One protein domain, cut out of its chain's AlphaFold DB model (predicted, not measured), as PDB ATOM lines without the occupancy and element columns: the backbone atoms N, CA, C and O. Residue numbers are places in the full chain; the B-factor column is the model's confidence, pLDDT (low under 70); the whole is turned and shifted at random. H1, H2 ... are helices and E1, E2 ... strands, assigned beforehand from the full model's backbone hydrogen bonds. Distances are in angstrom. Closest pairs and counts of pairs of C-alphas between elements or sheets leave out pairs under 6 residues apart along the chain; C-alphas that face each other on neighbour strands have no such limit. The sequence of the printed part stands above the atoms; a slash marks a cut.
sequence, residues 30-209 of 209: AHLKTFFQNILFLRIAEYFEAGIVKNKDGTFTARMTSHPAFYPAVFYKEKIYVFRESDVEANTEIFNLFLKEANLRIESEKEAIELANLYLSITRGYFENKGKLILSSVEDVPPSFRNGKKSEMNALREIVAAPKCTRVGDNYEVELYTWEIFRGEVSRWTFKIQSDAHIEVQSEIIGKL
ATOM      1  N   ALA A  30      33.204 -45.746  44.578       57.03
ATOM      2  CA  ALA A  30      34.032 -44.708  45.172       57.03
ATOM      3  C   ALA A  30      34.988 -44.173  44.101       57.03
ATOM      4  O   ALA A  30      35.758 -44.930  43.508       57.03
ATOM      5  N   HIS A  31      34.942 -42.869  43.870       60.75
ATOM      6  CA  HIS A  31      35.888 -42.160  43.031       60.75
ATOM      7  C   HIS A  31      36.984 -41.589  43.919       60.75
ATOM      8  O   HIS A  31      36.716 -40.900  44.904       60.75
ATOM      9  N   LEU A  32      38.218 -41.948  43.586       66.19
ATOM     10  CA  LEU A  32      39.420 -41.537  44.290       66.19
ATOM     11  C   LEU A  32      40.301 -40.782  43.303       66.19
ATOM     12  O   LEU A  32      40.636 -41.311  42.240       66.19
ATOM     13  N   LYS A  33      40.690 -39.560  43.661       68.62
ATOM     14  CA  LYS A  33      41.577 -38.731  42.844       68.62
ATOM     15  C   LYS A  33      42.607 -38.041  43.720       68.62
ATOM     16  O   LYS A  33      42.295 -37.596  44.819       68.62
ATOM     17  N   THR A  34      43.838 -37.950  43.235       68.31
ATOM     18  CA  THR A  34      44.904 -37.214  43.914       68.31
ATOM     19  C   THR A  34      45.147 -35.867  43.245       68.31
ATOM     20  O   THR A  34      45.111 -35.750  42.021       68.31
ATOM     21  N   PHE A  35      45.400 -34.851  44.066       73.00
ATOM     22  CA  PHE A  35      45.786 -33.499  43.666       73.00
ATOM     23  C   PHE A  35      47.060 -33.111  44.424       73.00
ATOM     24  O   PHE A  35      47.252 -33.569  45.554       73.00
ATOM     25  N   PHE A  36      47.947 -32.304  43.826       72.00
ATOM     26  CA  PHE A  36      49.155 -31.789  44.500       72.00
ATOM     27  C   PHE A  36      50.034 -32.866  45.174       72.00
ATOM     28  O   PHE A  36      50.738 -32.604  46.145       72.00
ATOM     29  N   GLN A  37      49.972 -34.109  44.679       71.56
ATOM     30  CA  GLN A  37      50.601 -35.325  45.229       71.56
ATOM     31  C   GLN A  37      50.121 -35.787  46.623       71.56
ATOM     32  O   GLN A  37      50.302 -36.959  46.948       71.56
ATOM     33  N   ASN A  38      49.507 -34.927  47.440       72.38
ATOM     34  CA  ASN A  38      49.204 -35.203  48.853       72.38
ATOM     35  C   ASN A  38      47.756 -34.905  49.280       72.38
ATOM     36  O   ASN A  38      47.412 -35.126  50.443       72.38
ATOM     37  N   ILE A  39      46.916 -34.418  48.370       72.00
ATOM     38  CA  ILE A  39      45.484 -34.242  48.597       72.00
ATOM     39  C   ILE A  39      44.775 -35.432  47.971       72.00
ATOM     40  O   ILE A  39      44.827 -35.614  46.756       72.00
ATOM     41  N   LEU A  40      44.106 -36.236  48.795       69.31
ATOM     42  CA  LEU A  40      43.257 -37.321  48.319       69.31
ATOM     43  C   LEU A  40      41.798 -36.875  48.390       69.31
ATOM     44  O   LEU A  40      41.257 -36.633  49.465       69.31
ATOM     45  N   PHE A  41      41.165 -36.789  47.233       67.56
ATOM     46  CA  PHE A  41      39.744 -36.548  47.088       67.56
ATOM     47  C   PHE A  41      38.993 -37.878  47.007       67.56
ATOM     48  O   PHE A  41      39.403 -38.783  46.276       67.56
ATOM     49  N   LEU A  42      37.897 -37.976  47.756       67.19
ATOM     50  CA  LEU A  42      36.974 -39.103  47.756       67.19
ATOM     51  C   LEU A  42      35.555 -38.605  47.502       67.19
ATOM     52  O   LEU A  42      35.049 -37.728  48.208       67.19
ATOM     53  N   ARG A  43      34.873 -39.263  46.570       66.50
ATOM     54  CA  ARG A  43      33.445 -39.078  46.331       66.50
ATOM     55  C   ARG A  43      32.762 -40.415  46.114       66.50
ATOM     56  O   ARG A  43      33.228 -41.235  45.332       66.50
ATOM     57  N   ILE A  44      31.638 -40.635  46.784       61.97
ATOM     58  CA  ILE A  44      30.819 -41.828  46.566       61.97
ATOM     59  C   ILE A  44      29.747 -41.468  45.542       61.97
ATOM     60  O   ILE A  44      28.840 -40.689  45.835       61.97
ATOM     61  N   ALA A  45      29.873 -42.001  44.328       50.81
ATOM     62  CA  ALA A  45      28.825 -41.899  43.329       50.81
ATOM     63  C   ALA A  45      27.838 -43.050  43.549       50.81
ATOM     64  O   ALA A  45      28.207 -44.220  43.491       50.81
ATOM     65  N   GLU A  46      26.583 -42.668  43.775       46.69
ATOM     66  CA  GLU A  46      25.386 -43.517  43.788       46.69
ATOM     67  C   GLU A  46      25.079 -44.272  45.095       46.69
ATOM     68  O   GLU A  46      25.747 -45.224  45.489       46.69
ATOM     69  N   TYR A  47      23.956 -43.885  45.717       45.41
ATOM     70  CA  TYR A  47      22.899 -44.844  46.044       45.41
ATOM     71  C   TYR A  47      21.537 -44.147  46.203       45.41
ATOM     72  O   TYR A  47      21.384 -43.242  47.022       45.41
ATOM     73  N   PHE A  48      20.526 -44.623  45.472       38.66
ATOM     74  CA  PHE A  48      19.129 -44.511  45.888       38.66
ATOM     75  C   PHE A  48      18.763 -45.820  46.576       38.66
ATOM     76  O   PHE A  48      18.546 -46.830  45.910       38.66
ATOM     77  N   GLU A  49      18.687 -45.828  47.905       38.97
ATOM     78  CA  GLU A  49      18.068 -46.954  48.599       38.97
ATOM     79  C   GLU A  49      16.587 -46.616  48.764       38.97
ATOM     80  O   GLU A  49      16.175 -45.980  49.731       38.97
ATOM     81  N   ALA A  50      15.774 -46.990  47.773       38.38
ATOM     82  CA  ALA A  50      14.334 -47.055  47.966       38.38
ATOM     83  C   ALA A  50      14.039 -48.297  48.817       38.38
ATOM     84  O   ALA A  50      13.775 -49.384  48.302       38.38
ATOM     85  N   GLY A  51      14.119 -48.159  50.139       44.91
ATOM     86  CA  GLY A  51      13.657 -49.204  51.041       44.91
ATOM     87  C   GLY A  51      12.133 -49.238  51.017       44.91
ATOM     88  O   GLY A  51      11.502 -48.368  51.612       44.91
ATOM     89  N   ILE A  52      11.527 -50.218  50.343       46.66
ATOM     90  CA  ILE A  52      10.088 -50.469  50.458       46.66
ATOM     91  C   ILE A  52       9.853 -51.197  51.786       46.66
ATOM     92  O   ILE A  52      10.157 -52.380  51.928       46.66
ATOM     93  N   VAL A  53       9.318 -50.488  52.777       49.59
ATOM     94  CA  VAL A  53       8.917 -51.071  54.062       49.59
ATOM     95  C   VAL A  53       7.446 -51.451  53.975       49.59
ATOM     96  O   VAL A  53       6.608 -50.591  53.723       49.59
ATOM     97  N   LYS A  54       7.115 -52.728  54.194       51.06
ATOM     98  CA  LYS A  54       5.725 -53.155  54.382       51.06
ATOM     99  C   LYS A  54       5.308 -52.855  55.822       51.06
ATOM    100  O   LYS A  54       5.860 -53.427  56.762       51.06
ATOM    101  N   ASN A  55       4.361 -51.947  55.991       57.56
ATOM    102  CA  ASN A  55       3.785 -51.583  57.276       57.56
ATOM    103  C   ASN A  55       2.912 -52.718  57.828       57.56
ATOM    104  O   ASN A  55       2.492 -53.629  57.110       57.56
ATOM    105  N   LYS A  56       2.613 -52.653  59.131       62.72
ATOM    106  CA  LYS A  56       1.787 -53.656  59.826       62.72
ATOM    107  C   LYS A  56       0.351 -53.741  59.288       62.72
ATOM    108  O   LYS A  56      -0.266 -54.789  59.416       62.72
ATOM    109  N   ASP A  57      -0.153 -52.668  58.684       79.44
ATOM    110  CA  ASP A  57      -1.469 -52.596  58.033       79.44
ATOM    111  C   ASP A  57      -1.466 -53.131  56.586       79.44
ATOM    112  O   ASP A  57      -2.490 -53.116  55.910       79.44
ATOM    113  N   GLY A  58      -0.317 -53.611  56.098       68.88
ATOM    114  CA  GLY A  58      -0.155 -54.127  54.743       68.88
ATOM    115  C   GLY A  58       0.169 -53.069  53.688       68.88
ATOM    116  O   GLY A  58       0.432 -53.450  52.546       68.88
ATOM    117  N   THR A  59       0.209 -51.781  54.044       61.94
ATOM    118  CA  THR A  59       0.648 -50.709  53.140       61.94
ATOM    119  C   THR A  59       2.165 -50.719  52.961       61.94
ATOM    120  O   THR A  59       2.899 -51.326  53.740       61.94
ATOM    121  N   PHE A  60       2.659 -50.052  51.921       52.19
ATOM    122  CA  PHE A  60       4.089 -49.915  51.665       52.19
ATOM    123  C   PHE A  60       4.515 -48.454  51.825       52.19
ATOM    124  O   PHE A  60       3.856 -47.554  51.310       52.19
ATOM    125  N   THR A  61       5.630 -48.206  52.509       47.84
ATOM    126  CA  THR A  61       6.240 -46.875  52.613       47.84
ATOM    127  C   THR A  61       7.673 -46.934  52.115       47.84
ATOM    128  O   THR A  61       8.467 -47.745  52.589       47.84
ATOM    129  N   ALA A  62       8.009 -46.065  51.164       47.75
ATOM    130  CA  ALA A  62       9.390 -45.852  50.763       47.75
ATOM    131  C   ALA A  62      10.104 -45.045  51.857       47.75
ATOM    132  O   ALA A  62       9.681 -43.935  52.188       47.75
ATOM    133  N   ARG A  63      11.176 -45.592  52.432       41.50
ATOM    134  CA  ARG A  63      12.100 -44.835  53.283       41.50
ATOM    135  C   ARG A  63      13.379 -44.545  52.515       41.50
ATOM    136  O   ARG A  63      14.002 -45.465  51.996       41.50
ATOM    137  N   MET A  64      13.764 -43.273  52.498       41.19
ATOM    138  CA  MET A  64      15.085 -42.825  52.069       41.19
ATOM    139  C   MET A  64      15.957 -42.689  53.316       41.19
ATOM    140  O   MET A  64      15.624 -41.915  54.213       41.19
ATOM    141  N   THR A  65      17.049 -43.446  53.390       39.59
ATOM    142  CA  THR A  65      18.034 -43.309  54.474       39.59
ATOM    143  C   THR A  65      19.265 -42.617  53.915       39.59
ATOM    144  O   THR A  65      19.858 -43.097  52.952       39.59
ATOM    145  N   SER A  66      19.646 -41.478  54.495       35.88
ATOM    146  CA  SER A  66      20.806 -40.713  54.050       35.88
ATOM    147  C   SER A  66      22.046 -41.012  54.927       35.88
ATOM    148  O   SER A  66      22.042 -40.676  56.108       35.88
ATOM    149  N   HIS A  67      23.111 -41.613  54.374       42.31
ATOM    150  CA  HIS A  67      24.420 -41.823  55.015       42.31
ATOM    151  C   HIS A  67      25.342 -40.576  54.953       42.31
ATOM    152  O   HIS A  67      25.467 -39.968  53.900       42.31
ATOM    153  N   PRO A  68      26.109 -40.216  55.995       36.88
ATOM    154  CA  PRO A  68      27.012 -39.045  56.003       36.88
ATOM    155  C   PRO A  68      28.178 -39.055  54.982       36.88
ATOM    156  O   PRO A  68      28.978 -38.127  54.967       36.88
ATOM    157  N   ALA A  69      28.276 -40.066  54.112       46.06
ATOM    158  CA  ALA A  69      29.340 -40.215  53.111       46.06
ATOM    159  C   ALA A  69      28.937 -39.730  51.699       46.06
ATOM    160  O   ALA A  69      29.617 -40.038  50.724       46.06
ATOM    161  N   PHE A  70      27.828 -38.987  51.574       56.78
ATOM    162  CA  PHE A  70      27.418 -38.374  50.296       56.78
ATOM    163  C   PHE A  70      28.181 -37.111  49.942       56.78
ATOM    164  O   PHE A  70      28.143 -36.664  48.800       56.78
ATOM    165  N   TYR A  71      28.800 -36.498  50.937       66.12
ATOM    166  CA  TYR A  71      29.491 -35.246  50.754       66.12
ATOM    167  C   TYR A  71      30.905 -35.524  50.245       66.12
ATOM    168  O   TYR A  71      31.596 -36.361  50.834       66.12
ATOM    169  N   PRO A  72      31.337 -34.852  49.167       74.75
ATOM    170  CA  PRO A  72      32.732 -34.811  48.761       74.75
ATOM    171  C   PRO A  72      33.662 -34.648  49.962       74.75
ATOM    172  O   PRO A  72      33.466 -33.749  50.785       74.75
ATOM    173  N   ALA A  73      34.661 -35.517  50.064       76.12
ATOM    174  CA  ALA A  73      35.610 -35.506  51.162       76.12
ATOM    175  C   ALA A  73      37.034 -35.308  50.649       76.12
ATOM    176  O   ALA A  73      37.456 -35.932  49.676       76.12
ATOM    177  N   VAL A  74      37.791 -34.461  51.338       76.31
ATOM    178  CA  VAL A  74      39.219 -34.274  51.105       76.31
ATOM    179  C   VAL A  74      39.990 -34.771  52.316       76.31
ATOM    180  O   VAL A  74      39.784 -34.311  53.437       76.31
ATOM    181  N   PHE A  75      40.914 -35.688  52.072       75.94
ATOM    182  CA  PHE A  75      41.904 -36.136  53.035       75.94
ATOM    183  C   PHE A  75      43.189 -35.354  52.789       75.94
ATOM    184  O   PHE A  75      43.771 -35.408  51.701       75.94
ATOM    185  N   TYR A  76      43.631 -34.626  53.807       74.00
ATOM    186  CA  TYR A  76      44.881 -33.881  53.764       74.00
ATOM    187  C   TYR A  76      45.565 -33.950  55.127       74.00
ATOM    188  O   TYR A  76      44.998 -33.545  56.146       74.00
ATOM    189  N   LYS A  77      46.799 -34.469  55.142       75.50
ATOM    190  CA  LYS A  77      47.525 -34.829  56.372       75.50
ATOM    191  C   LYS A  77      46.670 -35.780  57.231       75.50
ATOM    192  O   LYS A  77      46.228 -36.810  56.738       75.50
ATOM    193  N   GLU A  78      46.430 -35.440  58.494       73.94
ATOM    194  CA  GLU A  78      45.660 -36.244  59.457       73.94
ATOM    195  C   GLU A  78      44.198 -35.773  59.590       73.94
ATOM    196  O   GLU A  78      43.521 -36.098  60.563       73.94
ATOM    197  N   LYS A  79      43.705 -34.968  58.637       69.50
ATOM    198  CA  LYS A  79      42.371 -34.354  58.681       69.50
ATOM    199  C   LYS A  79      41.509 -34.785  57.500       69.50
ATOM    200  O   LYS A  79      42.009 -35.037  56.404       69.50
ATOM    201  N   ILE A  80      40.200 -34.825  57.749       74.50
ATOM    202  CA  ILE A  80      39.163 -35.069  56.746       74.50
ATOM    203  C   ILE A  80      38.274 -33.832  56.694       74.50
ATOM    204  O   ILE A  80      37.700 -33.437  57.709       74.50
ATOM    205  N   TYR A  81      38.153 -33.245  55.511       74.19
ATOM    206  CA  TYR A  81      37.263 -32.124  55.229       74.19
ATOM    207  C   TYR A  81      36.078 -32.650  54.442       74.19
ATOM    208  O   TYR A  81      36.266 -33.288  53.411       74.19
ATOM    209  N   VAL A  82      34.867 -32.406  54.932       76.31
ATOM    210  CA  VAL A  82      33.631 -32.889  54.313       76.31
ATOM    211  C   VAL A  82      32.856 -31.682  53.810       76.31
ATOM    212  O   VAL A  82      32.532 -30.786  54.589       76.31
ATOM    213  N   PHE A  83      32.569 -31.652  52.512       76.69
ATOM    214  CA  PHE A  83      31.980 -30.497  51.846       76.69
ATOM    215  C   PHE A  83      30.557 -30.781  51.402       76.69
ATOM    216  O   PHE A  83      30.292 -31.708  50.638       76.69
ATOM    217  N   ARG A  84      29.633 -29.912  51.799       76.69
ATOM    218  CA  ARG A  84      28.320 -29.861  51.171       76.69
ATOM    219  C   ARG A  84      28.404 -29.036  49.891       76.69
ATOM    220  O   ARG A  84      28.691 -27.848  49.945       76.69
ATOM    221  N   GLU A  85      28.121 -29.670  48.752       78.31
ATOM    222  CA  GLU A  85      28.270 -29.079  47.407       78.31
ATOM    223  C   GLU A  85      27.583 -27.716  47.293       78.31
ATOM    224  O   GLU A  85      28.212 -26.741  46.890       78.31
ATOM    225  N   SER A  86      26.322 -27.638  47.738       77.44
ATOM    226  CA  SER A  86      25.519 -26.410  47.708       77.44
ATOM    227  C   SER A  86      26.113 -25.276  48.533       77.44
ATOM    228  O   SER A  86      25.930 -24.115  48.189       77.44
ATOM    229  N   ASP A  87      26.793 -25.604  49.630       78.88
ATOM    230  CA  ASP A  87      27.322 -24.603  50.550       78.88
ATOM    231  C   ASP A  87      28.602 -24.005  49.965       78.88
ATOM    232  O   ASP A  87      28.779 -22.790  49.989       78.88
ATOM    233  N   VAL A  88      29.453 -24.848  49.367       85.00
ATOM    234  CA  VAL A  88      30.666 -24.401  48.669       85.00
ATOM    235  C   VAL A  88      30.320 -23.604  47.411       85.00
ATOM    236  O   VAL A  88      30.922 -22.564  47.180       85.00
ATOM    237  N   GLU A  89      29.333 -24.045  46.626       83.56
ATOM    238  CA  GLU A  89      28.883 -23.309  45.437       83.56
ATOM    239  C   GLU A  89      28.282 -21.942  45.798       83.56
ATOM    240  O   GLU A  89      28.533 -20.958  45.105       83.56
ATOM    241  N   ALA A  90      27.506 -21.866  46.884       80.25
ATOM    242  CA  ALA A  90      26.916 -20.611  47.344       80.25
ATOM    243  C   ALA A  90      27.940 -19.676  48.006       80.25
ATOM    244  O   ALA A  90      27.721 -18.464  48.053       80.25
ATOM    245  N   ASN A  91      29.025 -20.227  48.555       85.50
ATOM    246  CA  ASN A  91      30.050 -19.468  49.250       85.50
ATOM    247  C   ASN A  91      31.438 -20.114  49.116       85.50
ATOM    248  O   ASN A  91      31.844 -20.952  49.931       85.50
ATOM    249  N   THR A  92      32.203 -19.631  48.137       92.94
ATOM    250  CA  THR A  92      33.586 -20.046  47.864       92.94
ATOM    251  C   THR A  92      34.508 -19.915  49.082       92.94
ATOM    252  O   THR A  92      35.465 -20.682  49.207       92.94
ATOM    253  N   GLU A  93      34.201 -19.030  50.043       91.44
ATOM    254  CA  GLU A  93      35.015 -18.870  51.255       91.44
ATOM    255  C   GLU A  93      35.109 -20.148  52.090       91.44
ATOM    256  O   GLU A  93      36.129 -20.389  52.732       91.44
ATOM    257  N   ILE A  94      34.099 -21.025  52.041       86.31
ATOM    258  CA  ILE A  94      34.150 -22.327  52.721       86.31
ATOM    259  C   ILE A  94      35.313 -23.171  52.184       86.31
ATOM    260  O   ILE A  94      36.012 -23.834  52.953       86.31
ATOM    261  N   PHE A  95      35.555 -23.125  50.873       91.00
ATOM    262  CA  PHE A  95      36.686 -23.814  50.266       91.00
ATOM    263  C   PHE A  95      38.007 -23.088  50.539       91.00
ATOM    264  O   PHE A  95      38.985 -23.741  50.900       91.00
ATOM    265  N   ASN A  96      38.034 -21.751  50.482       90.38
ATOM    266  CA  ASN A  96      39.230 -20.964  50.815       90.38
ATOM    267  C   ASN A  96      39.713 -21.198  52.257       90.38
ATOM    268  O   ASN A  96      40.921 -21.219  52.500       90.38
ATOM    269  N   LEU A  97      38.810 -21.442  53.214       85.75
ATOM    270  CA  LEU A  97      39.181 -21.827  54.582       85.75
ATOM    271  C   LEU A  97      39.975 -23.138  54.614       85.75
ATOM    272  O   LEU A  97      40.999 -23.214  55.297       85.75
ATOM    273  N   PHE A  98      39.546 -24.141  53.843       89.12
ATOM    274  CA  PHE A  98      40.296 -25.385  53.684       89.12
ATOM    275  C   PHE A  98      41.673 -25.131  53.056       89.12
ATOM    276  O   PHE A  98      42.672 -25.625  53.576       89.12
ATOM    277  N   LEU A  99      41.755 -24.339  51.983       92.25
ATOM    278  CA  LEU A  99      43.027 -24.055  51.301       92.25
ATOM    279  C   LEU A  99      44.017 -23.328  52.213       92.25
ATOM    280  O   LEU A  99      45.197 -23.687  52.263       92.25
ATOM    281  N   LYS A 100      43.518 -22.373  53.001       88.12
ATOM    282  CA  LYS A 100      44.292 -21.660  54.017       88.12
ATOM    283  C   LYS A 100      44.815 -22.600  55.099       88.12
ATOM    284  O   LYS A 100      45.981 -22.511  55.473       88.12
ATOM    285  N   GLU A 101      43.983 -23.512  55.599       84.19
ATOM    286  CA  GLU A 101      44.404 -24.514  56.585       84.19
ATOM    287  C   GLU A 101      45.412 -25.513  55.999       84.19
ATOM    288  O   GLU A 101      46.367 -25.927  56.666       84.19
ATOM    289  N   ALA A 102      45.231 -25.871  54.729       85.56
ATOM    290  CA  ALA A 102      46.171 -26.692  53.993       85.56
ATOM    291  C   ALA A 102      47.494 -25.954  53.708       85.56
ATOM    292  O   ALA A 102      48.514 -26.614  53.499       85.56
ATOM    293  N   ASN A 103      47.507 -24.617  53.787       89.44
ATOM    294  CA  ASN A 103      48.652 -23.754  53.496       89.44
ATOM    295  C   ASN A 103      49.280 -24.115  52.139       89.44
ATOM    296  O   ASN A 103      50.492 -24.323  52.026       89.44
ATOM    297  N   LEU A 104      48.417 -24.281  51.135       89.62
ATOM    298  CA  LEU A 104      48.835 -24.576  49.771       89.62
ATOM    299  C   LEU A 104      49.453 -23.333  49.134       89.62
ATOM    300  O   LEU A 104      49.103 -22.203  49.466       89.62
ATOM    301  N   ARG A 105      50.383 -23.561  48.211       92.88
ATOM    302  CA  ARG A 105      50.938 -22.521  47.351       92.88
ATOM    303  C   ARG A 105      50.829 -22.959  45.908       92.88
ATOM    304  O   ARG A 105      51.012 -24.137  45.614       92.88
ATOM    305  N   ILE A 106      50.512 -22.004  45.045       95.25
ATOM    306  CA  ILE A 106      50.386 -22.211  43.607       95.25
ATOM    307  C   ILE A 106      51.612 -21.600  42.945       95.25
ATOM    308  O   ILE A 106      51.796 -20.383  42.948       95.25
ATOM    309  N   GLU A 107      52.461 -22.463  42.405       93.75
ATOM    310  CA  GLU A 107      53.752 -22.115  41.810       93.75
ATOM    311  C   GLU A 107      53.745 -22.301  40.285       93.75
ATOM    312  O   GLU A 107      54.652 -21.844  39.583       93.75
ATOM    313  N   SER A 108      52.709 -22.947  39.737       94.25
ATOM    314  CA  SER A 108      52.597 -23.217  38.305       94.25
ATOM    315  C   SER A 108      51.168 -23.146  37.764       94.25
ATOM    316  O   SER A 108      50.183 -23.312  38.478       94.25
ATOM    317  N   GLU A 109      51.054 -22.968  36.446       94.06
ATOM    318  CA  GLU A 109      49.769 -23.024  35.733       94.06
ATOM    319  C   GLU A 109      49.084 -24.387  35.882       94.06
ATOM    320  O   GLU A 109      47.864 -24.480  35.995       94.06
ATOM    321  N   LYS A 110      49.881 -25.463  35.921       90.94
ATOM    322  CA  LYS A 110      49.376 -26.820  36.129       90.94
ATOM    323  C   LYS A 110      48.700 -26.950  37.494       90.94
ATOM    324  O   LYS A 110      47.611 -27.503  37.582       90.94
ATOM    325  N   GLU A 111      49.331 -26.418  38.533       92.69
ATOM    326  CA  GLU A 111      48.789 -26.386  39.891       92.69
ATOM    327  C   GLU A 111      47.519 -25.539  39.986       92.69
ATOM    328  O   GLU A 111      46.544 -25.966  40.597       92.69
ATOM    329  N   ALA A 112      47.470 -24.389  39.309       94.81
ATOM    330  CA  ALA A 112      46.256 -23.578  39.222       94.81
ATOM    331  C   ALA A 112      45.091 -24.368  38.588       94.81
ATOM    332  O   ALA A 112      43.977 -24.386  39.115       94.81
ATOM    333  N   ILE A 113      45.355 -25.093  37.495       91.31
ATOM    334  CA  ILE A 113      44.366 -25.977  36.859       91.31
ATOM    335  C   ILE A 113      43.972 -27.131  37.795       91.31
ATOM    336  O   ILE A 113      42.793 -27.476  37.878       91.31
ATOM    337  N   GLU A 114      44.917 -27.752  38.506       89.12
ATOM    338  CA  GLU A 114      44.621 -28.809  39.486       89.12
ATOM    339  C   GLU A 114      43.720 -28.299  40.622       89.12
ATOM    340  O   GLU A 114      42.769 -28.992  40.990       89.12
ATOM    341  N   LEU A 115      43.940 -27.077  41.118       92.75
ATOM    342  CA  LEU A 115      43.091 -26.466  42.144       92.75
ATOM    343  C   LEU A 115      41.672 -26.196  41.640       92.75
ATOM    344  O   LEU A 115      40.701 -26.554  42.311       92.75
ATOM    345  N   ALA A 116      41.541 -25.620  40.441       92.25
ATOM    346  CA  ALA A 116      40.242 -25.403  39.805       92.25
ATOM    347  C   ALA A 116      39.478 -26.730  39.642       92.25
ATOM    348  O   ALA A 116      38.282 -26.820  39.916       92.25
ATOM    349  N   ASN A 117      40.188 -27.800  39.278       86.56
ATOM    350  CA  ASN A 117      39.609 -29.136  39.187       86.56
ATOM    351  C   ASN A 117      39.161 -29.697  40.536       86.56
ATOM    352  O   ASN A 117      38.110 -30.330  40.594       86.56
ATOM    353  N   LEU A 118      39.930 -29.492  41.607       87.56
ATOM    354  CA  LEU A 118      39.535 -29.928  42.947       87.56
ATOM    355  C   LEU A 118      38.242 -29.230  43.385       87.56
ATOM    356  O   LEU A 118      37.322 -29.891  43.869       87.56
ATOM    357  N   TYR A 119      38.142 -27.918  43.149       91.12
ATOM    358  CA  TYR A 119      36.930 -27.154  43.439       91.12
ATOM    359  C   TYR A 119      35.705 -27.704  42.696       91.12
ATOM    360  O   TYR A 119      34.638 -27.873  43.287       91.12
ATOM    361  N   LEU A 120      35.842 -28.028  41.408       86.94
ATOM    362  CA  LEU A 120      34.747 -28.603  40.621       86.94
ATOM    363  C   LEU A 120      34.403 -30.033  41.042       86.94
ATOM    364  O   LEU A 120      33.226 -30.367  41.127       86.94
ATOM    365  N   SER A 121      35.400 -30.865  41.363       80.69
ATOM    366  CA  SER A 121      35.173 -32.206  41.924       80.69
ATOM    367  C   SER A 121      34.330 -32.139  43.204       80.69
ATOM    368  O   SER A 121      33.469 -32.997  43.424       80.69
ATOM    369  N   ILE A 122      34.528 -31.094  44.016       82.62
ATOM    370  CA  ILE A 122      33.721 -30.818  45.206       82.62
ATOM    371  C   ILE A 122      32.334 -30.304  44.825       82.62
ATOM    372  O   ILE A 122      31.339 -30.880  45.236       82.62
ATOM    373  N   THR A 123      32.230 -29.239  44.038       83.06
ATOM    374  CA  THR A 123      30.945 -28.554  43.810       83.06
ATOM    375  C   THR A 123      30.023 -29.263  42.828       83.06
ATOM    376  O   THR A 123      28.843 -28.920  42.741       83.06
ATOM    377  N   ARG A 124      30.530 -30.237  42.065       75.62
ATOM    378  CA  ARG A 124      29.767 -30.840  40.981       75.62
ATOM    379  C   ARG A 124      29.891 -32.361  40.898       75.62
ATOM    380  O   ARG A 124      30.769 -32.919  40.242       75.62
ATOM    381  N   GLY A 125      28.872 -33.018  41.453       57.31
ATOM    382  CA  GLY A 125      28.265 -34.282  41.009       57.31
ATOM    383  C   GLY A 125      29.090 -35.229  40.148       57.31
ATOM    384  O   GLY A 125      29.590 -36.273  40.564       57.31
ATOM    385  N   TYR A 126      29.075 -34.890  38.867       57.22
ATOM    386  CA  TYR A 126      29.351 -35.803  37.776       57.22
ATOM    387  C   TYR A 126      30.784 -35.749  37.271       57.22
ATOM    388  O   TYR A 126      31.120 -36.539  36.391       57.22
ATOM    389  N   PHE A 127      31.626 -34.871  37.822       54.34
ATOM    390  CA  PHE A 127      32.955 -34.578  37.284       54.34
ATOM    391  C   PHE A 127      33.928 -35.758  37.327       54.34
ATOM    392  O   PHE A 127      34.906 -35.813  36.583       54.34
ATOM    393  N   GLU A 128      33.615 -36.763  38.135       48.50
ATOM    394  CA  GLU A 128      34.511 -37.886  38.388       48.50
ATOM    395  C   GLU A 128      34.152 -39.142  37.595       48.50
ATOM    396  O   GLU A 128      34.981 -40.033  37.421       48.50
ATOM    397  N   ASN A 129      32.938 -39.199  37.042       45.56
ATOM    398  CA  ASN A 129      32.408 -40.421  36.444       45.56
ATOM    399  C   ASN A 129      33.014 -40.771  35.075       45.56
ATOM    400  O   ASN A 129      32.779 -41.870  34.576       45.56
ATOM    401  N   LYS A 130      33.779 -39.874  34.429       43.97
ATOM    402  CA  LYS A 130      34.314 -40.133  33.073       43.97
ATOM    403  C   LYS A 130      35.776 -39.778  32.830       43.97
ATOM    404  O   LYS A 130      36.163 -39.721  31.669       43.97
ATOM    405  N   GLY A 131      36.590 -39.508  33.855       41.22
ATOM    406  CA  GLY A 131      38.030 -39.209  33.688       41.22
ATOM    407  C   GLY A 131      38.378 -38.055  32.721       41.22
ATOM    408  O   GLY A 131      39.548 -37.846  32.418       41.22
ATOM    409  N   LYS A 132      37.365 -37.332  32.224       45.75
ATOM    410  CA  LYS A 132      37.378 -36.365  31.115       45.75
ATOM    411  C   LYS A 132      36.265 -35.327  31.304       45.75
ATOM    412  O   LYS A 132      35.441 -35.117  30.421       45.75
ATOM    413  N   LEU A 133      36.132 -34.785  32.512       45.56
ATOM    414  CA  LEU A 133      35.007 -33.899  32.852       45.56
ATOM    415  C   LEU A 133      35.421 -32.469  33.179       45.56
ATOM    416  O   LEU A 133      34.666 -31.712  33.773       45.56
ATOM    417  N   ILE A 134      36.590 -32.084  32.688       52.19
ATOM    418  CA  ILE A 134      36.695 -30.774  32.066       52.19
ATOM    419  C   ILE A 134      36.227 -31.004  30.636       52.19
ATOM    420  O   ILE A 134      36.749 -31.910  29.985       52.19
ATOM    421  N   LEU A 135      35.254 -30.240  30.146       54.81
ATOM    422  CA  LEU A 135      35.045 -30.184  28.706       54.81
ATOM    423  C   LEU A 135      36.278 -29.504  28.135       54.81
ATOM    424  O   LEU A 135      36.400 -28.284  28.166       54.81
ATOM    425  N   SER A 136      37.213 -30.316  27.668       53.81
ATOM    426  CA  SER A 136      38.280 -29.821  26.820       53.81
ATOM    427  C   SER A 136      37.766 -29.585  25.405       53.81
ATOM    428  O   SER A 136      38.278 -28.733  24.685       53.81
ATOM    429  N   SER A 137      36.739 -30.334  25.002       62.22
ATOM    430  CA  SER A 137      36.051 -30.128  23.740       62.22
ATOM    431  C   SER A 137      34.618 -30.665  23.785       62.22
ATOM    432  O   SER A 137      34.212 -31.404  24.685       62.22
ATOM    433  N   VAL A 138      33.815 -30.307  22.784       67.25
ATOM    434  CA  VAL A 138      32.426 -30.773  22.644       67.25
ATOM    435  C   VAL A 138      32.323 -32.304  22.492       67.25
ATOM    436  O   VAL A 138      31.283 -32.905  22.767       67.25
ATOM    437  N   GLU A 139      33.407 -32.974  22.100       71.69
ATOM    438  CA  GLU A 139      33.533 -34.436  22.057       71.69
ATOM    439  C   GLU A 139      33.491 -35.102  23.436       71.69
ATOM    440  O   GLU A 139      33.308 -36.319  23.494       71.69
ATOM    441  N   ASP A 140      33.619 -34.352  24.527       68.69
ATOM    442  CA  ASP A 140      33.507 -34.893  25.882       68.69
ATOM    443  C   ASP A 140      32.034 -34.967  26.352       68.69
ATOM    444  O   ASP A 140      31.691 -35.763  27.232       68.69
ATOM    445  N   VAL A 141      31.110 -34.245  25.696       71.00
ATOM    446  CA  VAL A 141      29.654 -34.349  25.936       71.00
ATOM    447  C   VAL A 141      29.175 -35.755  25.552       71.00
ATOM    448  O   VAL A 141      29.466 -36.191  24.448       71.00
ATOM    449  N   PRO A 142      28.414 -36.520  26.346       68.75
ATOM    450  CA  PRO A 142      28.035 -37.884  25.987       68.75
ATOM    451  C   PRO A 142      27.181 -37.962  24.711       68.75
ATOM    452  O   PRO A 142      26.286 -37.136  24.525       68.75
ATOM    453  N   PRO A 143      27.396 -38.980  23.850       68.81
ATOM    454  CA  PRO A 143      26.707 -39.111  22.562       68.81
ATOM    455  C   PRO A 143      25.176 -39.022  22.628       68.81
ATOM    456  O   PRO A 143      24.564 -38.441  21.734       68.81
ATOM    457  N   SER A 144      24.559 -39.532  23.700       67.44
ATOM    458  CA  SER A 144      23.105 -39.488  23.918       67.44
ATOM    459  C   SER A 144      22.528 -38.069  23.932       67.44
ATOM    460  O   SER A 144      21.377 -37.891  23.552       67.44
ATOM    461  N   PHE A 145      23.325 -37.065  24.309       66.19
ATOM    462  CA  PHE A 145      22.917 -35.657  24.352       66.19
ATOM    463  C   PHE A 145      23.277 -34.891  23.070       66.19
ATOM    464  O   PHE A 145      22.707 -33.842  22.797       66.19
ATOM    465  N   ARG A 146      24.170 -35.426  22.225       67.50
ATOM    466  CA  ARG A 146      24.577 -34.776  20.962       67.50
ATOM    467  C   ARG A 146      23.526 -34.897  19.861       67.50
ATOM    468  O   ARG A 146      23.453 -34.054  18.971       67.50
ATOM    469  N   ASN A 147      22.747 -35.978  19.883       62.38
ATOM    470  CA  ASN A 147      21.921 -36.384  18.745       62.38
ATOM    471  C   ASN A 147      20.654 -35.534  18.556       62.38
ATOM    472  O   ASN A 147      20.125 -35.505  17.447       62.38
ATOM    473  N   GLY A 148      20.187 -34.833  19.597       63.25
ATOM    474  CA  GLY A 148      18.962 -34.025  19.555       63.25
ATOM    475  C   GLY A 148      19.143 -32.558  19.147       63.25
ATOM    476  O   GLY A 148      18.156 -31.928  18.784       63.25
ATOM    477  N   LYS A 149      20.370 -32.013  19.192       70.81
ATOM    478  CA  LYS A 149      20.635 -30.562  19.083       70.81
ATOM    479  C   LYS A 149      21.888 -30.228  18.262       70.81
ATOM    480  O   LYS A 149      22.837 -29.612  18.742       70.81
ATOM    481  N   LYS A 150      21.949 -30.706  17.012       72.12
ATOM    482  CA  LYS A 150      23.145 -30.566  16.150       72.12
ATOM    483  C   LYS A 150      23.561 -29.107  15.907       72.12
ATOM    484  O   LYS A 150      24.756 -28.834  15.853       72.12
ATOM    485  N   SER A 151      22.607 -28.188  15.756       74.25
ATOM    486  CA  SER A 151      22.868 -26.753  15.566       74.25
ATOM    487  C   SER A 151      23.531 -26.118  16.788       74.25
ATOM    488  O   SER A 151      24.539 -25.430  16.662       74.25
ATOM    489  N   GLU A 152      23.012 -26.406  17.976       78.31
ATOM    490  CA  GLU A 152      23.496 -25.905  19.260       78.31
ATOM    491  C   GLU A 152      24.867 -26.501  19.591       78.31
ATOM    492  O   GLU A 152      25.758 -25.807  20.075       78.31
ATOM    493  N   MET A 153      25.075 -27.771  19.243       77.56
ATOM    494  CA  MET A 153      26.372 -28.436  19.343       77.56
ATOM    495  C   MET A 153      27.435 -27.789  18.448       77.56
ATOM    496  O   MET A 153      28.592 -27.713  18.853       77.56
ATOM    497  N   ASN A 154      27.069 -27.321  17.251       80.88
ATOM    498  CA  ASN A 154      27.997 -26.606  16.373       80.88
ATOM    499  C   ASN A 154      28.356 -25.226  16.934       80.88
ATOM    500  O   ASN A 154      29.534 -24.891  16.962       80.88
ATOM    501  N   ALA A 155      27.382 -24.482  17.464       80.94
ATOM    502  CA  ALA A 155      27.651 -23.208  18.133       80.94
ATOM    503  C   ALA A 155      28.575 -23.386  19.353       80.94
ATOM    504  O   ALA A 155      29.519 -22.629  19.545       80.94
ATOM    505  N   LEU A 156      28.368 -24.443  20.146       81.25
ATOM    506  CA  LEU A 156      29.233 -24.750  21.286       81.25
ATOM    507  C   LEU A 156      30.644 -25.185  20.874       81.25
ATOM    508  O   LEU A 156      31.581 -24.922  21.619       81.25
ATOM    509  N   ARG A 157      30.829 -25.815  19.703       81.19
ATOM    510  CA  ARG A 157      32.160 -26.212  19.193       81.19
ATOM    511  C   ARG A 157      33.068 -25.022  18.929       81.19
ATOM    512  O   ARG A 157      34.279 -25.171  19.024       81.19
ATOM    513  N   GLU A 158      32.492 -23.878  18.587       80.75
ATOM    514  CA  GLU A 158      33.246 -22.651  18.320       80.75
ATOM    515  C   GLU A 158      33.698 -21.950  19.611       80.75
ATOM    516  O   GLU A 158      34.611 -21.129  19.571       80.75
ATOM    517  N   ILE A 159      33.079 -22.281  20.752       82.38
ATOM    518  CA  ILE A 159      33.284 -21.595  22.037       82.38
ATOM    519  C   ILE A 159      34.051 -22.478  23.029       82.38
ATOM    520  O   ILE A 159      34.968 -22.013  23.700       82.38
ATOM    521  N   VAL A 160      33.665 -23.751  23.150       80.81
ATOM    522  CA  VAL A 160      34.221 -24.679  24.141       80.81
ATOM    523  C   VAL A 160      35.614 -25.122  23.710       80.81
ATOM    524  O   VAL A 160      35.784 -25.753  22.667       80.81
ATOM    525  N   ALA A 161      36.595 -24.843  24.562       79.88
ATOM    526  CA  ALA A 161      37.998 -25.156  24.335       79.88
ATOM    527  C   ALA A 161      38.620 -25.895  25.528       79.88
ATOM    528  O   ALA A 161      38.020 -26.018  26.597       79.88
ATOM    529  N   ALA A 162      39.856 -26.367  25.340       79.88
ATOM    530  CA  ALA A 162      40.648 -26.961  26.410       79.88
ATOM    531  C   ALA A 162      40.816 -25.973  27.578       79.88
ATOM    532  O   ALA A 162      40.897 -24.768  27.325       79.88
ATOM    533  N   PRO A 163      40.900 -26.454  28.838       85.19
ATOM    534  CA  PRO A 163      41.177 -25.579  29.970       85.19
ATOM    535  C   PRO A 163      42.424 -24.741  29.700       85.19
ATOM    536  O   PRO A 163      43.483 -25.261  29.340       85.19
ATOM    537  N   LYS A 164      42.276 -23.434  29.876       90.12
ATOM    538  CA  LYS A 164      43.315 -22.442  29.646       90.12
ATOM    539  C   LYS A 164      43.708 -21.848  30.983       90.12
ATOM    540  O   LYS A 164      42.848 -21.429  31.746       90.12
ATOM    541  N   CYS A 165      45.002 -21.771  31.246       94.31
ATOM    542  CA  CYS A 165      45.538 -21.004  32.358       94.31
ATOM    543  C   CYS A 165      46.380 -19.861  31.798       94.31
ATOM    544  O   CYS A 165      47.060 -20.018  30.786       94.31
ATOM    545  N   THR A 166      46.306 -18.686  32.407       95.94
ATOM    546  CA  THR A 166      47.135 -17.537  32.044       95.94
ATOM    547  C   THR A 166      47.628 -16.873  33.313       95.94
ATOM    548  O   THR A 166      46.851 -16.606  34.226       95.94
ATOM    549  N   ARG A 167      48.930 -16.608  33.389       95.12
ATOM    550  CA  ARG A 167      49.504 -15.849  34.497       95.12
ATOM    551  C   ARG A 167      49.237 -14.354  34.307       95.12
ATOM    552  O   ARG A 167      49.612 -13.784  33.284       95.12
ATOM    553  N   VAL A 168      48.622 -13.722  35.304       94.19
ATOM    554  CA  VAL A 168      48.292 -12.290  35.328       94.19
ATOM    555  C   VAL A 168      48.927 -11.675  36.575       94.19
ATOM    556  O   VAL A 168      48.374 -11.723  37.672       94.19
ATOM    557  N   GLY A 169      50.139 -11.136  36.416       90.69
ATOM    558  CA  GLY A 169      50.965 -10.693  37.543       90.69
ATOM    559  C   GLY A 169      51.362 -11.866  38.449       90.69
ATOM    560  O   GLY A 169      51.970 -12.839  37.986       90.69
ATOM    561  N   ASP A 170      50.993 -11.773  39.726       88.56
ATOM    562  CA  ASP A 170      51.234 -12.806  40.746       88.56
ATOM    563  C   ASP A 170      50.077 -13.811  40.890       88.56
ATOM    564  O   ASP A 170      50.116 -14.687  41.755       88.56
ATOM    565  N   ASN A 171      49.063 -13.703  40.028       95.62
ATOM    566  CA  ASN A 171      47.880 -14.554  40.032       95.62
ATOM    567  C   ASN A 171      47.810 -15.418  38.768       95.62
ATOM    568  O   ASN A 171      48.460 -15.150  37.753       95.62
ATOM    569  N   TYR A 172      46.953 -16.429  38.819       97.69
ATOM    570  CA  TYR A 172      46.572 -17.265  37.692       97.69
ATOM    571  C   TYR A 172      45.092 -17.060  37.389       97.69
ATOM    572  O   TYR A 172      44.255 -17.099  38.288       97.69
ATOM    573  N   GLU A 173      44.765 -16.876  36.118       97.75
ATOM    574  CA  GLU A 173      43.395 -16.935  35.624       97.75
ATOM    575  C   GLU A 173      43.201 -18.257  34.885       97.75
ATOM    576  O   GLU A 173      43.880 -18.524  33.890       97.75
ATOM    577  N   VAL A 174      42.300 -19.100  35.390       95.88
ATOM    578  CA  VAL A 174      41.946 -20.377  34.765       95.88
ATOM    579  C   VAL A 174      40.554 -20.264  34.168       95.88
ATOM    580  O   VAL A 174      39.592 -19.986  34.877       95.88
ATOM    581  N   GLU A 175      40.440 -20.521  32.871       93.94
ATOM    582  CA  GLU A 175      39.170 -20.684  32.174       93.94
ATOM    583  C   GLU A 175      38.977 -22.153  31.802       93.94
ATOM    584  O   GLU A 175      39.878 -22.795  31.261       93.94
ATOM    585  N   LEU A 176      37.797 -22.698  32.087       90.62
ATOM    586  CA  LEU A 176      37.432 -24.056  31.696       90.62
ATOM    587  C   LEU A 176      35.931 -24.184  31.456       90.62
ATOM    588  O   LEU A 176      35.143 -23.323  31.846       90.62
ATOM    589  N   TYR A 177      35.528 -25.298  30.854       86.25
ATOM    590  CA  TYR A 177      34.142 -25.548  30.483       86.25
ATOM    591  C   TYR A 177      33.635 -26.840  31.106       86.25
ATOM    592  O   TYR A 177      34.375 -27.806  31.301       86.25
ATOM    593  N   THR A 178      32.346 -26.861  31.425       82.25
ATOM    594  CA  THR A 178      31.711 -27.992  32.104       82.25
ATOM    595  C   THR A 178      30.322 -28.234  31.556       82.25
ATOM    596  O   THR A 178      29.653 -27.278  31.168       82.25
ATOM    597  N   TRP A 179      29.864 -29.482  31.581       76.44
ATOM    598  CA  TRP A 179      28.503 -29.842  31.195       76.44
ATOM    599  C   TRP A 179      27.742 -30.452  32.373       76.44
ATOM    600  O   TRP A 179      28.190 -31.426  32.980       76.44
ATOM    601  N   GLU A 180      26.575 -29.887  32.678       72.69
ATOM    602  CA  GLU A 180      25.683 -30.353  33.734       72.69
ATOM    603  C   GLU A 180      24.571 -31.229  33.147       72.69
ATOM    604  O   GLU A 180      23.620 -30.748  32.527       72.69
ATOM    605  N   ILE A 181      24.684 -32.541  33.371       64.69
ATOM    606  CA  ILE A 181      23.848 -33.575  32.737       64.69
ATOM    607  C   ILE A 181      22.351 -33.339  32.941       64.69
ATOM    608  O   ILE A 181      21.575 -33.441  31.995       64.69
ATOM    609  N   PHE A 182      21.943 -33.026  34.171       64.12
ATOM    610  CA  PHE A 182      20.527 -32.908  34.527       64.12
ATOM    611  C   PHE A 182      19.859 -31.666  33.949       64.12
ATOM    612  O   PHE A 182      18.647 -31.658  33.753       64.12
ATOM    613  N   ARG A 183      20.646 -30.621  33.683       68.81
ATOM    614  CA  ARG A 183      20.146 -29.354  33.144       68.81
ATOM    615  C   ARG A 183      20.374 -29.224  31.643       68.81
ATOM    616  O   ARG A 183      19.789 -28.344  31.018       68.81
ATOM    617  N   GLY A 184      21.232 -30.073  31.077       72.88
ATOM    618  CA  GLY A 184      21.737 -29.907  29.720       72.88
ATOM    619  C   GLY A 184      22.573 -28.635  29.568       72.88
ATOM    620  O   GLY A 184      22.747 -28.156  28.462       72.88
ATOM    621  N   GLU A 185      23.071 -28.035  30.646       82.00
ATOM    622  CA  GLU A 185      23.730 -26.727  30.585       82.00
ATOM    623  C   GLU A 185      25.230 -26.889  30.354       82.00
ATOM    624  O   GLU A 185      25.877 -27.735  30.971       82.00
ATOM    625  N   VAL A 186      25.791 -26.071  29.464       83.25
ATOM    626  CA  VAL A 186      27.239 -25.900  29.343       83.25
ATOM    627  C   VAL A 186      27.604 -24.596  30.030       83.25
ATOM    628  O   VAL A 186      27.115 -23.533  29.649       83.25
ATOM    629  N   SER A 187      28.451 -24.690  31.049       88.38
ATOM    630  CA  SER A 187      28.926 -23.540  31.813       88.38
ATOM    631  C   SER A 187      30.398 -23.282  31.531       88.38
ATOM    632  O   SER A 187      31.205 -24.215  31.551       88.38
ATOM    633  N   ARG A 188      30.741 -22.017  31.300       91.38
ATOM    634  CA  ARG A 188      32.107 -21.500  31.356       91.38
ATOM    635  C   ARG A 188      32.413 -21.114  32.794       91.38
ATOM    636  O   ARG A 188      31.596 -20.457  33.432       91.38
ATOM    637  N   TRP A 189      33.582 -21.500  33.279       92.75
ATOM    638  CA  TRP A 189      34.080 -21.148  34.599       92.75
ATOM    639  C   TRP A 189      35.349 -20.335  34.471       92.75
ATOM    640  O   TRP A 189      36.229 -20.686  33.686       92.75
ATOM    641  N   THR A 190      35.451 -19.298  35.289       95.56
ATOM    642  CA  THR A 190      36.646 -18.475  35.416       95.56
ATOM    643  C   THR A 190      37.072 -18.474  36.874       95.56
ATOM    644  O   THR A 190      36.297 -18.108  37.757       95.56
ATOM    645  N   PHE A 191      38.307 -18.892  37.117       96.88
ATOM    646  CA  PHE A 191      38.935 -18.896  38.427       96.88
ATOM    647  C   PHE A 191      40.033 -17.847  38.441       96.88
ATOM    648  O   PHE A 191      40.897 -17.862  37.565       96.88
ATOM    649  N   LYS A 192      40.039 -16.985  39.453       98.00
ATOM    650  CA  LYS A 192      41.217 -16.185  39.797       98.00
ATOM    651  C   LYS A 192      41.868 -16.829  41.000       98.00
ATOM    652  O   LYS A 192      41.232 -16.960  42.038       98.00
ATOM    653  N   ILE A 193      43.105 -17.266  40.834       98.00
ATOM    654  CA  ILE A 193      43.834 -18.057  41.817       98.00
ATOM    655  C   ILE A 193      45.083 -17.284  42.213       98.00
ATOM    656  O   ILE A 193      45.937 -16.993  41.374       98.00
ATOM    657  N   GLN A 194      45.185 -16.945  43.490       97.38
ATOM    658  CA  GLN A 194      46.351 -16.280  44.053       97.38
ATOM    659  C   GLN A 194      47.448 -17.298  44.394       97.38
ATOM    660  O   GLN A 194      47.205 -18.502  44.513       97.38
ATOM    661  N   SER A 195      48.680 -16.817  44.565       94.56
ATOM    662  CA  SER A 195      49.835 -17.667  44.900       94.56
ATOM    663  C   SER A 195      49.713 -18.394  46.250       94.56
ATOM    664  O   SER A 195      50.332 -19.441  46.434       94.56
ATOM    665  N   ASP A 196      48.890 -17.897  47.175       95.06
ATOM    666  CA  ASP A 196      48.545 -18.537  48.454       95.06
ATOM    667  C   ASP A 196      47.338 -19.492  48.354       95.06
ATOM    668  O   ASP A 196      46.753 -19.883  49.365       95.06
ATOM    669  N   ALA A 197      46.974 -19.861  47.122       95.62
ATOM    670  CA  ALA A 197      45.836 -20.693  46.768       95.62
ATOM    671  C   ALA A 197      44.457 -20.086  47.074       95.62
ATOM    672  O   ALA A 197      43.468 -20.785  46.892       95.62
ATOM    673  N   HIS A 198      44.333 -18.816  47.473       97.50
ATOM    674  CA  HIS A 198      43.014 -18.185  47.546       97.50
ATOM    675  C   HIS A 198      42.355 -18.148  46.158       97.50
ATOM    676  O   HIS A 198      43.004 -17.768  45.176       97.50
ATOM    677  N   ILE A 199      41.076 -18.532  46.069       97.00
ATOM    678  CA  ILE A 199      40.334 -18.555  44.807       97.00
ATOM    679  C   ILE A 199      39.096 -17.656  44.826       97.00
ATOM    680  O   ILE A 199      38.315 -17.651  45.776       97.00
ATOM    681  N   GLU A 200      38.869 -16.981  43.704       97.38
ATOM    682  CA  GLU A 200      37.580 -16.403  43.325       97.38
ATOM    683  C   GLU A 200      37.033 -17.184  42.132       97.38
ATOM    684  O   GLU A 200      37.774 -17.493  41.195       97.38
ATOM    685  N   VAL A 201      35.738 -17.499  42.150       96.06
ATOM    686  CA  VAL A 201      35.107 -18.346  41.133       96.06
ATOM    687  C   VAL A 201      33.910 -17.631  40.530       96.06
ATOM    688  O   VAL A 201      33.053 -17.120  41.248       96.06
ATOM    689  N   GLN A 202      33.840 -17.625  39.203       95.38
ATOM    690  CA  GLN A 202      32.685 -17.171  38.439       95.38
ATOM    691  C   GLN A 202      32.262 -18.260  37.460       95.38
ATOM    692  O   GLN A 202      33.100 -18.985  36.922       95.38
ATOM    693  N   SER A 203      30.959 -18.360  37.212       92.06
ATOM    694  CA  SER A 203      30.402 -19.278  36.222       92.06
ATOM    695  C   SER A 203      29.313 -18.605  35.403       92.06
ATOM    696  O   SER A 203      28.486 -17.878  35.952       92.06
ATOM    697  N   GLU A 204      29.264 -18.914  34.114       93.19
ATOM    698  CA  GLU A 204      28.245 -18.434  33.185       93.19
ATOM    699  C   GLU A 204      27.747 -19.589  32.316       93.19
ATOM    700  O   GLU A 204      28.546 -20.348  31.770       93.19
ATOM    701  N   ILE A 205      26.428 -19.707  32.147       90.19
ATOM    702  CA  ILE A 205      25.841 -20.659  31.200       90.19
ATOM    703  C   ILE A 205      26.011 -20.095  29.789       90.19
ATOM    704  O   ILE A 205      25.386 -19.099  29.436       90.19
ATOM    705  N   ILE A 206      26.816 -20.768  28.969       88.06
ATOM    706  CA  ILE A 206      27.103 -20.365  27.584       88.06
ATOM    707  C   ILE A 206      26.251 -21.114  26.554       88.06
ATOM    708  O   ILE A 206      26.263 -20.782  25.371       88.06
ATOM    709  N   GLY A 207      25.503 -22.135  26.978       82.62
ATOM    710  CA  GLY A 207      24.579 -22.845  26.102       82.62
ATOM    711  C   GLY A 207      23.774 -23.932  26.802       82.62
ATOM    712  O   GLY A 207      24.049 -24.305  27.945       82.62
ATOM    713  N   LYS A 208      22.762 -24.437  26.089       80.62
ATOM    714  CA  LYS A 208      21.882 -25.522  26.535       80.62
ATOM    715  C   LYS A 208      21.769 -26.605  25.461       80.62
ATOM    716  O   LYS A 208      21.446 -26.312  24.313       80.62
ATOM    717  N   LEU A 209      22.000 -27.846  25.870       70.75
ATOM    718  CA  LEU A 209      21.973 -29.092  25.104       70.75
ATOM    719  C   LEU A 209      20.746 -29.938  25.408       70.75
ATOM    720  O   LEU A 209      20.020 -29.635  26.379       70.75
TER     721      LEU A 209
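AT A GLANCE: This is residues 30 to 209 of the 209 residues of an uncharacterized protein of Acidobacteria bacterium (UniProt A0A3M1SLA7). Two four-stranded antiparallel sheets, E1 E2 E5 E6 and E7 E8 E9 E10, have the long helix H3 between them, and a thin hairpin of E3 and E4 sticks far out to one side. H1 meets one end of H3, H2 packs on part of the first sheet, and H5 grazes the second sheet near the last residues of E10, with H4 close to H5. The printed part has 180 residues, with strands E1 to E6, then helices H1 to H5, then strands E7 to E10; the class is mixed, helices and strands. It is only just compact, close to loose, with a radius of gyration of the C-alphas of 18.9 A, and its outline is flat, 70 by 50 by 25 A.

HOW THE PARTS SIT: Begin at E1, residues 30 to 35, and E2, residues 39 to 45, an antiparallel hairpin with N 31 and O 43 2.8 A apart. E3, residues 51 to 54, and E4, residues 60 to 63, form another hairpin, with N 53 and O 61 at 2.9 A; E2 and E3 are apart. Look next at E5, residues 73 to 76, antiparallel to E2, with N 42 and O 73 at 2.8 A, and to E6, residues 79 to 82, with N 74 and O 81 at 2.8 A. H1, residues 85 to 90, and H2, residues 93 to 102, only just touch, and only at the corner, with 3 pairs of C-alphas within 8 A. H3, residues 109 to 123, touches H1 with residues 122 to 123 alone; their closest C-alphas, of Glu 85 and Thr 123, are 4.5 A apart. H2 and H3 are on one face of the sheet E1 E2 E5 E6, two layers; H3 has a height of 10.3 A over it. H4, residues 143 to 146, and H5, residues 150 to 157, are close but not clearly touching, with the C-alphas of Arg 146 and Met 153 closest at 6.8 A. E7, residues 164 to 168, E8, residues 171 to 180, E9, residues 185 to 194, and E10, residues 199 to 208, form a meander, each strand the antiparallel neighbour of the one before. Across it, find N 166 and O 173 at 2.8 A, N 174 and O 191 at 2.9 A, and N 188 and O 204 at 2.8 A. H3 is on one face of this twisted sheet too, again two layers, at a height of 8.4 A; it runs slantwise to the strands, at 40 degrees to E8 on the local plane. The closest C-alphas of H3 and E8, those of Ile 113 and Val 174, are 6.4 A apart. H5 only grazes this sheet, with residues 152 to 156. In H1, H3 and H5 every O i to N i+4 pair is within hydrogen-bond range, in H2 5 of 6; H4 is too short for such a pair.

IN THESE COORDINATES: Find C-alpha 30 at (34.032, -44.708, 45.172), where E1 begins; E1 runs 16.3 A and E2 19.1 A. H3 starts at C-alpha 109, (49.769, -23.024, 35.733), and runs 21.2 A; H2 runs 13.9 A. E8 runs 28.0 A, E9 28.3 A and E10 26.9 A, ending at C-alpha 208, (21.882, -25.522, 26.535).

THE WHOLE: The two C-alphas farthest apart, those of Asp 57 and Gly 169, are 70.2 A apart. The printed part has no cut, and its one long link is H3 to H4, residues 124 to 142. The mean pLDDT of the printed part is 75.2; it is under 70 in 62 residues, among them 40 to 56, 58 to 71 and 125 to 138.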